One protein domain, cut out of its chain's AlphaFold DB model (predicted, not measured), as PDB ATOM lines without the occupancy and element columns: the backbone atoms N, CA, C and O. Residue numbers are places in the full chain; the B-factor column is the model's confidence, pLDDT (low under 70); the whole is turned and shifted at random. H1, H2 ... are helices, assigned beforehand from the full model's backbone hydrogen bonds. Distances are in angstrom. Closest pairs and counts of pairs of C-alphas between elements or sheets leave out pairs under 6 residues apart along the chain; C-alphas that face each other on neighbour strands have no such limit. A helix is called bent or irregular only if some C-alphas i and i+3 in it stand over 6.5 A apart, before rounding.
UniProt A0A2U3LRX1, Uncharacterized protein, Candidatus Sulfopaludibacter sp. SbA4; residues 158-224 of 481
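This is residues 158 to 224 of the 481 residues of an uncharacterized protein of Candidatus Sulfopaludibacter sp. SbA4 (UniProt A0A2U3LRX1). Two longer helices, H1 and H4, meet near their first residues and open from there as a V, while the short H3 packs on H4 as the other half of a helical hairpin. H2 turns off at the far end of H1 to make a corner, and the link of residues 183 to 192 leads from it back to H3. The printed part has 67 residues with four named helices, in the order H1, H2, H3, H4, and no named strand; the class is all helix. The whole is compact, with a radius of gyration of the C-alphas of 11.8 A, yet elongated in outline, spanning 37 by 23 by 17 A.

Start at H1, residues 159 to 172, and go on to H2, residues 174 to 182: the two only just touch, with 3 pairs of C-alphas within 8 A, and only at the corner by their link. There H1 uses residues 170 to 171 alone; the closest C-alphas, of Asp 171 and Ala 177, are 5.3 A apart, and the lines are about perpendicular, at 83 degrees. Next comes H3, residues 193 to 199, which is apart from H2 and near H1. H4, residues 208 to 222, forms a hairpin with H3: they touch at a steep tilt of 44 degrees, opposite ways, and their closest C-alphas, of Val 199 and Leu 211, are 6.4 A apart. H4 also touches H1, which meets it with residues 162 to 166 alone; the closest C-alphas, of Gly 162 and Ala 208, are 7.0 A apart, at a steep tilt of 56 degrees, the same way. H2 and H4 are apart. In H1, H2 and H4 every O i to N i+4 pair is within hydrogen-bond range; in H3 0 of 3 are, beside 3 of 4 O i to N i+3 pairs.

Find C-alpha 159 at (174.512, 188.736, 179.058); from there H1 runs 19.8 A to C-alpha 172 at (193.245, 192.188, 173.536). H2 covers 12.2 A from Pro 174 to Ala 182. H3 covers 11.1 A from Glu 193 to Val 199 and is irregular, only just: C-alphas 195 and 198 are 6.54 A apart. H4 runs 20.9 A from Ala 208 to C-alpha 222 at (188.155, 175.036, 170.138).

Look at Ala 182 and Gln 202 for the two C-alphas farthest apart, 36.9 A. The printed part has no cut. The link from H1 to H2 is tight; those from H2 to H3 and from H3 to H4 are short. The mean pLDDT of the printed part is 90.6, and no printed residue is under 70.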
ATOM      1  N   THR A 158     175.180 191.199 183.291       96.31
ATOM      2  CA  THR A 158     174.179 190.762 182.308       96.31
ATOM      3  C   THR A 158     174.832 190.047 181.124       96.31
ATOM      4  O   THR A 158     176.026 190.211 180.868       96.31
ATOM      5  N   GLN A 159     174.044 189.324 180.324       94.81
ATOM      6  CA  GLN A 159     174.512 188.736 179.058       94.81
ATOM      7  C   GLN A 159     175.211 189.747 178.135       94.81
ATOM      8  O   GLN A 159     176.287 189.467 177.612       94.81
ATOM      9  N   LYS A 160     174.660 190.960 177.987       94.88
ATOM     10  CA  LYS A 160     175.259 192.012 177.144       94.88
ATOM     11  C   LYS A 160     176.629 192.458 177.659       94.88
ATOM     12  O   LYS A 160     177.564 192.596 176.874       94.88
ATOM     13  N   GLN A 161     176.750 192.666 178.971       96.44
ATOM     14  CA  GLN A 161     178.026 193.013 179.604       96.44
ATOM     15  C   GLN A 161     179.026 191.857 179.515       96.44
ATOM     16  O   GLN A 161     180.201 192.096 179.261       96.44
ATOM     17  N   GLY A 162     178.564 190.615 179.670       95.50
ATOM     18  CA  GLY A 162     179.391 189.421 179.520       95.50
ATOM     19  C   GLY A 162     179.945 189.253 178.111       95.50
ATOM     20  O   GLY A 162     181.150 189.080 177.958       95.50
ATOM     21  N   ARG A 163     179.106 189.410 177.082       95.31
ATOM     22  CA  ARG A 163     179.560 189.430 175.685       95.31
ATOM     23  C   ARG A 163     180.623 190.504 175.466       95.31
ATOM     24  O   ARG A 163     181.661 190.214 174.886       95.31
ATOM     25  N   LEU A 164     180.392 191.725 175.956       95.62
ATOM     26  CA  LEU A 164     181.359 192.818 175.825       95.62
ATOM     27  C   LEU A 164     182.681 192.508 176.543       95.62
ATOM     28  O   LEU A 164     183.746 192.766 175.989       95.62
ATOM     29  N   LEU A 165     182.624 191.941 177.751       96.00
ATOM     30  CA  LEU A 165     183.804 191.522 178.509       96.00
ATOM     31  C   LEU A 165     184.639 190.502 177.727       96.00
ATOM     32  O   LEU A 165     185.849 190.677 177.601       96.00
ATOM     33  N   LEU A 166     183.998 189.454 177.202       95.69
ATOM     34  CA  LEU A 166     184.681 188.408 176.440       95.69
ATOM     35  C   LEU A 166     185.242 188.944 175.128       95.69
ATOM     36  O   LEU A 166     186.401 188.689 174.823       95.69
ATOM     37  N   GLN A 167     184.469 189.752 174.403       93.69
ATOM     38  CA  GLN A 167     184.940 190.394 173.182       93.69
ATOM     39  C   GLN A 167     186.197 191.226 173.456       93.69
ATOM     40  O   GLN A 167     187.207 191.043 172.793       93.69
ATOM     41  N   LYS A 168     186.190 192.065 174.500       94.00
ATOM     42  CA  LYS A 168     187.367 192.867 174.864       94.00
ATOM     43  C   LYS A 168     188.574 192.034 175.278       94.00
ATOM     44  O   LYS A 168     189.695 192.479 175.064       94.00
ATOM     45  N   ARG A 169     188.367 190.856 175.871       93.31
ATOM     46  CA  ARG A 169     189.452 189.922 176.197       93.31
ATOM     47  C   ARG A 169     190.053 189.293 174.942       93.31
ATOM     48  O   ARG A 169     191.271 189.256 174.843       93.31
ATOM     49  N   LEU A 170     189.218 188.848 174.003       91.69
ATOM     50  CA  LEU A 170     189.665 188.264 172.734       91.69
ATOM     51  C   LEU A 170     190.356 189.310 171.848       91.69
ATOM     52  O   LEU A 170     191.430 189.039 171.328       91.69
ATOM     53  N   ASP A 171     189.796 190.521 171.754       90.25
ATOM     54  CA  ASP A 171     190.385 191.650 171.016       90.25
ATOM     55  C   ASP A 171     191.771 192.043 171.565       90.25
ATOM     56  O   ASP A 171     192.612 192.563 170.835       90.25
ATOM     57  N   ALA A 172     191.991 191.854 172.871       91.06
ATOM     58  CA  ALA A 172     193.245 192.188 173.536       91.06
ATOM     59  C   ALA A 172     194.326 191.108 173.378       91.06
ATOM     60  O   ALA A 172     195.490 191.406 173.638       91.06
ATOM     61  N   GLU A 173     193.963 189.886 172.973       90.06
ATOM     62  CA  GLU A 173     194.903 188.791 172.736       90.06
ATOM     63  C   GLU A 173     195.384 188.827 171.275       90.06
ATOM     64  O   GLU A 173     194.600 188.517 170.371       90.06
ATOM     65  N   PRO A 174     196.657 189.185 171.003       90.56
ATOM     66  CA  PRO A 174     197.125 189.445 169.642       90.56
ATOM     67  C   PRO A 174     196.904 188.272 168.685       90.56
ATOM     68  O   PRO A 174     196.436 188.475 167.566       90.56
ATOM     69  N   LEU A 175     197.158 187.041 169.142       87.56
ATOM     70  CA  LEU A 175     197.002 185.838 168.319       87.56
ATOM     71  C   LEU A 175     195.551 185.627 167.872       87.56
ATOM     72  O   LEU A 175     195.294 185.235 166.734       87.56
ATOM     73  N   VAL A 176     194.592 185.905 168.757       87.75
ATOM     74  CA  VAL A 176     193.166 185.759 168.455       87.75
ATOM     75  C   VAL A 176     192.702 186.876 167.527       87.75
ATOM     76  O   VAL A 176     192.018 186.595 166.545       87.75
ATOM     77  N   ALA A 177     193.101 188.120 167.789       87.25
ATOM     78  CA  ALA A 177     192.746 189.266 166.953       87.25
ATOM     79  C   ALA A 177     193.281 189.128 165.510       87.25
ATOM     80  O   ALA A 177     192.564 189.404 164.538       87.25
ATOM     81  N   GLU A 178     194.518 188.645 165.351       90.12
ATOM     82  CA  GLU A 178     195.110 188.337 164.045       90.12
ATOM     83  C   GLU A 178     194.350 187.211 163.333       90.12
ATOM     84  O   GLU A 178     193.972 187.360 162.167       90.12
ATOM     85  N   ALA A 179     194.056 186.114 164.040       87.62
ATOM     86  CA  ALA A 179     193.311 184.987 163.489       87.62
ATOM     87  C   ALA A 179     191.883 185.374 163.070       87.62
ATOM     88  O   ALA A 179     191.437 184.989 161.989       87.62
ATOM     89  N   GLN A 180     191.180 186.182 163.869       89.25
ATOM     90  CA  GLN A 180     189.852 186.697 163.526       89.25
ATOM     91  C   GLN A 180     189.882 187.519 162.235       89.25
ATOM     92  O   GLN A 180     189.030 187.337 161.363       89.25
ATOM     93  N   THR A 181     190.894 188.375 162.081       88.62
ATOM     94  CA  THR A 181     191.075 189.193 160.876       88.62
ATOM     95  C   THR A 181     191.357 188.322 159.653       88.62
ATOM     96  O   THR A 181     190.705 188.485 158.619       88.62
ATOM     97  N   ALA A 182     192.292 187.374 159.774       89.75
ATOM     98  CA  ALA A 182     192.701 186.488 158.686       89.75
ATOM     99  C   ALA A 182     191.580 185.539 158.229       89.75
ATOM    100  O   ALA A 182     191.456 185.257 157.039       89.75
ATOM    101  N   LEU A 183     190.754 185.059 159.163       88.88
ATOM    102  CA  LEU A 183     189.660 184.119 158.897       88.88
ATOM    103  C   LEU A 183     188.309 184.807 158.649       88.88
ATOM    104  O   LEU A 183     187.299 184.119 158.499       88.88
ATOM    105  N   HIS A 184     188.274 186.145 158.622       87.06
ATOM    106  CA  HIS A 184     187.051 186.951 158.524       87.06
ATOM    107  C   HIS A 184     185.978 186.558 159.556       87.06
ATOM    108  O   HIS A 184     184.777 186.572 159.276       87.06
ATOM    109  N   GLN A 185     186.423 186.203 160.761       88.50
ATOM    110  CA  GLN A 185     185.559 185.871 161.888       88.50
ATOM    111  C   GLN A 185     185.247 187.127 162.703       88.50
ATOM    112  O   GLN A 185     185.971 188.119 162.664       88.50
ATOM    113  N   SER A 186     184.139 187.103 163.443       80.81
ATOM    114  CA  SER A 186     183.718 188.236 164.270       80.81
ATOM    115  C   SER A 186     183.019 187.780 165.549       80.81
ATOM    116  O   SER A 186     182.655 186.614 165.708       80.81
ATOM    117  N   GLY A 187     182.807 188.719 166.472       86.50
ATOM    118  CA  GLY A 187     182.091 188.457 167.715       86.50
ATOM    119  C   GLY A 187     182.961 187.734 168.737       86.50
ATOM    120  O   GLY A 187     183.971 188.279 169.163       86.50
ATOM    121  N   LEU A 188     182.526 186.548 169.168       91.69
ATOM    122  CA  LEU A 188     183.197 185.774 170.218       91.69
ATOM    123  C   LEU A 188     184.043 184.612 169.687       91.69
ATOM    124  O   LEU A 188     184.552 183.841 170.491       91.69
ATOM    125  N   TRP A 189     184.219 184.476 168.367       90.19
ATOM    126  CA  TRP A 189     185.062 183.420 167.798       90.19
ATOM    127  C   TRP A 189     186.460 183.418 168.459       90.19
ATOM    128  O   TRP A 189     187.043 184.496 168.604       90.19
ATOM    129  N   PRO A 190     187.012 182.261 168.869       89.44
ATOM    130  CA  PRO A 190     186.578 180.894 168.548       89.44
ATOM    131  C   PRO A 190     185.520 180.297 169.493       89.44
ATOM    132  O   PRO A 190     185.155 179.134 169.355       89.44
ATOM    133  N   ILE A 191     185.001 181.072 170.445       91.56
ATOM    134  CA  ILE A 191     184.033 180.607 171.439       91.56
ATOM    135  C   ILE A 191     182.625 180.554 170.834       91.56
ATOM    136  O   ILE A 191     182.118 181.541 170.294       91.56
ATOM    137  N   ASP A 192     181.958 179.412 171.003       89.31
ATOM    138  CA  ASP A 192     180.532 179.274 170.715       89.31
ATOM    139  C   ASP A 192     179.698 179.952 171.811       89.31
ATOM    140  O   ASP A 192     179.578 179.471 172.942       89.31
ATOM    141  N   GLU A 193     179.095 181.083 171.456       90.19
ATOM    142  CA  GLU A 193     178.269 181.881 172.356       90.19
ATOM    143  C   GLU A 193     177.064 181.111 172.911       90.19
ATOM    144  O   GLU A 193     176.673 181.335 174.057       90.19
ATOM    145  N   GLN A 194     176.490 180.167 172.157       90.12
ATOM    146  CA  GLN A 194     175.334 179.407 172.639       90.12
ATOM    147  C   GLN A 194     175.696 178.541 173.845       90.12
ATOM    148  O   GLN A 194     174.886 178.383 174.764       90.12
ATOM    149  N   LYS A 195     176.937 178.040 173.887       91.50
ATOM    150  CA  LYS A 195     177.460 177.243 175.002       91.50
ATOM    151  C   LYS A 195     177.730 178.068 176.268       91.50
ATOM    152  O   LYS A 195     177.955 177.474 177.323       91.50
ATOM    153  N   LEU A 196     177.684 179.402 176.198       92.81
ATOM    154  CA  LEU A 196     177.790 180.285 177.367       92.81
ATOM    155  C   LEU A 196     176.456 180.444 178.107       92.81
ATOM    156  O   LEU A 196     176.446 180.844 179.267       92.81
ATOM    157  N   ASN A 197     175.321 180.109 177.487       90.75
ATOM    158  CA  ASN A 197     174.008 180.313 178.107       90.75
ATOM    159  C   ASN A 197     173.834 179.545 179.426       90.75
ATOM    160  O   ASN A 197     173.100 179.996 180.300       90.75
ATOM    161  N   SER A 198     174.538 178.423 179.599       90.25
ATOM    162  CA  SER A 198     174.456 177.580 180.797       90.25
ATOM    163  C   SER A 198     175.024 178.221 182.068       90.25
ATOM    164  O   SER A 198     174.720 177.750 183.163       90.25
ATOM    165  N   VAL A 199     175.847 179.274 181.959       92.56
ATOM    166  CA  VAL A 199     176.408 179.956 183.141       92.56
ATOM    167  C   VAL A 199     175.559 181.114 183.646       92.56
ATOM    168  O   VAL A 199     175.837 181.632 184.730       92.56
ATOM    169  N   TYR A 200     174.554 181.533 182.880       93.75
ATOM    170  CA  TYR A 200     173.621 182.572 183.289       93.75
ATOM    171  C   TYR A 200     172.466 181.969 184.088       93.75
ATOM    172  O   TYR A 200     171.964 180.892 183.774       93.75
ATOM    173  N   ASP A 201     172.046 182.675 185.132       92.56
ATOM    174  CA  ASP A 201     170.842 182.341 185.883       92.56
ATOM    175  C   ASP A 201     169.563 182.610 185.061       92.56
ATOM    176  O   ASP A 201     169.597 183.122 183.939       92.56
ATOM    177  N   GLN A 202     168.400 182.290 185.639       89.19
ATOM    178  CA  GLN A 202     167.096 182.531 185.007       89.19
ATOM    179  C   GLN A 202     166.843 184.016 184.682       89.19
ATOM    180  O   GLN A 202     166.033 184.324 183.811       89.19
ATOM    181  N   GLY A 203     167.530 184.934 185.366       90.44
ATOM    182  CA  GLY A 203     167.480 186.373 185.124       90.44
ATOM    183  C   GLY A 203     168.486 186.864 184.078       90.44
ATOM    184  O   GLY A 203     168.596 188.075 183.878       90.44
ATOM    185  N   GLY A 204     169.234 185.968 183.425       93.00
ATOM    186  CA  GLY A 204     170.247 186.328 182.437       93.00
ATOM    187  C   GLY A 204     171.473 187.010 183.048       93.00
ATOM    188  O   GLY A 204     172.134 187.809 182.374       93.00
ATOM    189  N   ARG A 205     171.770 186.736 184.324       94.31
ATOM    190  CA  ARG A 205     172.913 187.296 185.053       94.31
ATOM    191  C   ARG A 205     173.893 186.210 185.481       94.31
ATOM    192  O   ARG A 205     173.531 185.053 185.660       94.31
ATOM    193  N   THR A 206     175.164 186.575 185.611       94.12
ATOM    194  CA  THR A 206     176.206 185.664 186.102       94.12
ATOM    195  C   THR A 206     177.354 186.429 186.752       94.12
ATOM    196  O   THR A 206     177.518 187.632 186.541       94.12
ATOM    197  N   ALA A 207     178.174 185.738 187.539       90.69
ATOM    198  CA  ALA A 207     179.426 186.296 188.028       90.69
ATOM    199  C   ALA A 207     180.452 186.357 186.885       90.69
ATOM    200  O   ALA A 207     180.628 185.389 186.144       90.69
ATOM    201  N   ALA A 208     181.188 187.468 186.772       92.38
ATOM    202  CA  ALA A 208     182.187 187.643 185.715       92.38
ATOM    203  C   ALA A 208     183.240 186.521 185.701       92.38
ATOM    204  O   ALA A 208     183.617 186.039 184.637       92.38
ATOM    205  N   ARG A 209     183.665 186.054 186.883       90.12
ATOM    206  CA  ARG A 209     184.635 184.960 187.033       90.12
ATOM    207  C   ARG A 209     184.115 183.635 186.465       90.12
ATOM    208  O   ARG A 209     184.847 182.966 185.745       90.12
ATOM    209  N   ARG A 210     182.845 183.300 186.717       90.62
ATOM    210  CA  ARG A 210     182.198 182.091 186.186       90.62
ATOM    211  C   ARG A 210     182.112 182.123 184.661       90.62
ATOM    212  O   ARG A 210     182.405 181.124 184.009       90.62
ATOM    213  N   LEU A 211     181.763 183.282 184.096       94.56
ATOM    214  CA  LEU A 211     181.738 183.475 182.647       94.56
ATOM    215  C   LEU A 211     183.128 183.320 182.025       94.56
ATOM    216  O   LEU A 211     183.270 182.604 181.040       94.56
ATOM    217  N   LEU A 212     184.143 183.976 182.597       93.44
ATOM    218  CA  LEU A 212     185.522 183.900 182.106       93.44
ATOM    219  C   LEU A 212     186.067 182.474 182.167       93.44
ATOM    220  O   LEU A 212     186.716 182.036 181.226       93.44
ATOM    221  N   TYR A 213     185.766 181.744 183.241       90.44
ATOM    222  CA  TYR A 213     186.166 180.350 183.368       90.44
ATOM    223  C   TYR A 213     185.523 179.479 182.278       90.44
ATOM    224  O   TYR A 213     186.231 178.779 181.560       90.44
ATOM    225  N   ARG A 214     184.202 179.584 182.069       92.00
ATOM    226  CA  ARG A 214     183.533 178.826 180.999       92.00
ATOM    227  C   ARG A 214     184.028 179.219 179.607       92.00
ATOM    228  O   ARG A 214     184.157 178.366 178.740       92.00
ATOM    229  N   ALA A 215     184.304 180.500 179.386       92.25
ATOM    230  CA  ALA A 215     184.880 180.986 178.139       92.25
ATOM    231  C   ALA A 215     186.271 180.390 177.878       92.25
ATOM    232  O   ALA A 215     186.547 180.005 176.747       92.25
ATOM    233  N   ALA A 216     187.111 180.267 178.911       89.75
ATOM    234  CA  ALA A 216     188.406 179.604 178.804       89.75
ATOM    235  C   ALA A 216     188.252 178.118 178.442       89.75
ATOM    236  O   ALA A 216     188.931 177.650 177.536       89.75
ATOM    237  N   GLU A 217     187.303 177.400 179.058       88.12
ATOM    238  CA  GLU A 217     187.024 176.003 178.686       88.12
ATOM    239  C   GLU A 217     186.658 175.860 177.208       88.12
ATOM    240  O   GLU A 217     187.206 175.018 176.503       88.12
ATOM    241  N   LEU A 218     185.761 176.720 176.727       90.25
ATOM    242  CA  LEU A 218     185.331 176.721 175.332       90.25
ATOM    243  C   LEU A 218     186.445 177.119 174.363       90.25
ATOM    244  O   LEU A 218     186.453 176.661 173.222       90.25
ATOM    245  N   PHE A 219     187.359 177.984 174.800       89.19
ATOM    246  CA  PHE A 219     188.512 178.383 174.011       89.19
ATOM    247  C   PHE A 219     189.487 177.216 173.818       89.19
ATOM    248  O   PHE A 219     189.928 176.981 172.696       89.19
ATOM    249  N   GLU A 220     189.768 176.446 174.872       86.25
ATOM    250  CA  GLU A 220     190.620 175.255 174.763       86.25
ATOM    251  C   GLU A 220     189.924 174.111 174.010       86.25
ATOM    252  O   GLU A 220     190.547 173.486 173.154       86.25
ATOM    253  N   GLU A 221     188.611 173.906 174.218       85.56
ATOM    254  CA  GLU A 221     187.799 172.994 173.388       85.56
ATOM    255  C   GLU A 221     187.967 173.314 171.890       85.56
ATOM    256  O   GLU A 221     188.073 172.407 171.069       85.56
ATOM    257  N   ALA A 222     188.003 174.600 171.525       84.44
ATOM    258  CA  ALA A 222     188.155 175.036 170.138       84.44
ATOM    259  C   ALA A 222     189.580 174.864 169.579       84.44
ATOM    260  O   ALA A 222     189.764 174.924 168.364       84.44
ATOM    261  N   ARG A 223     190.583 174.653 170.438       82.56
ATOM    262  CA  ARG A 223     191.969 174.363 170.038       82.56
ATOM    263  C   ARG A 223     192.228 172.873 169.802       82.56
ATOM    264  O   ARG A 223     193.369 172.513 169.530       82.56
ATOM    265  N   ASP A 224     191.205 172.022 169.934       75.62
ATOM    266  CA  ASP A 224     191.337 170.559 170.022       75.62
ATOM    267  C   ASP A 224     192.315 170.111 171.131       75.62
ATOM    268  O   ASP A 224     192.752 168.957 171.183       75.62
TER     269      ASP A 224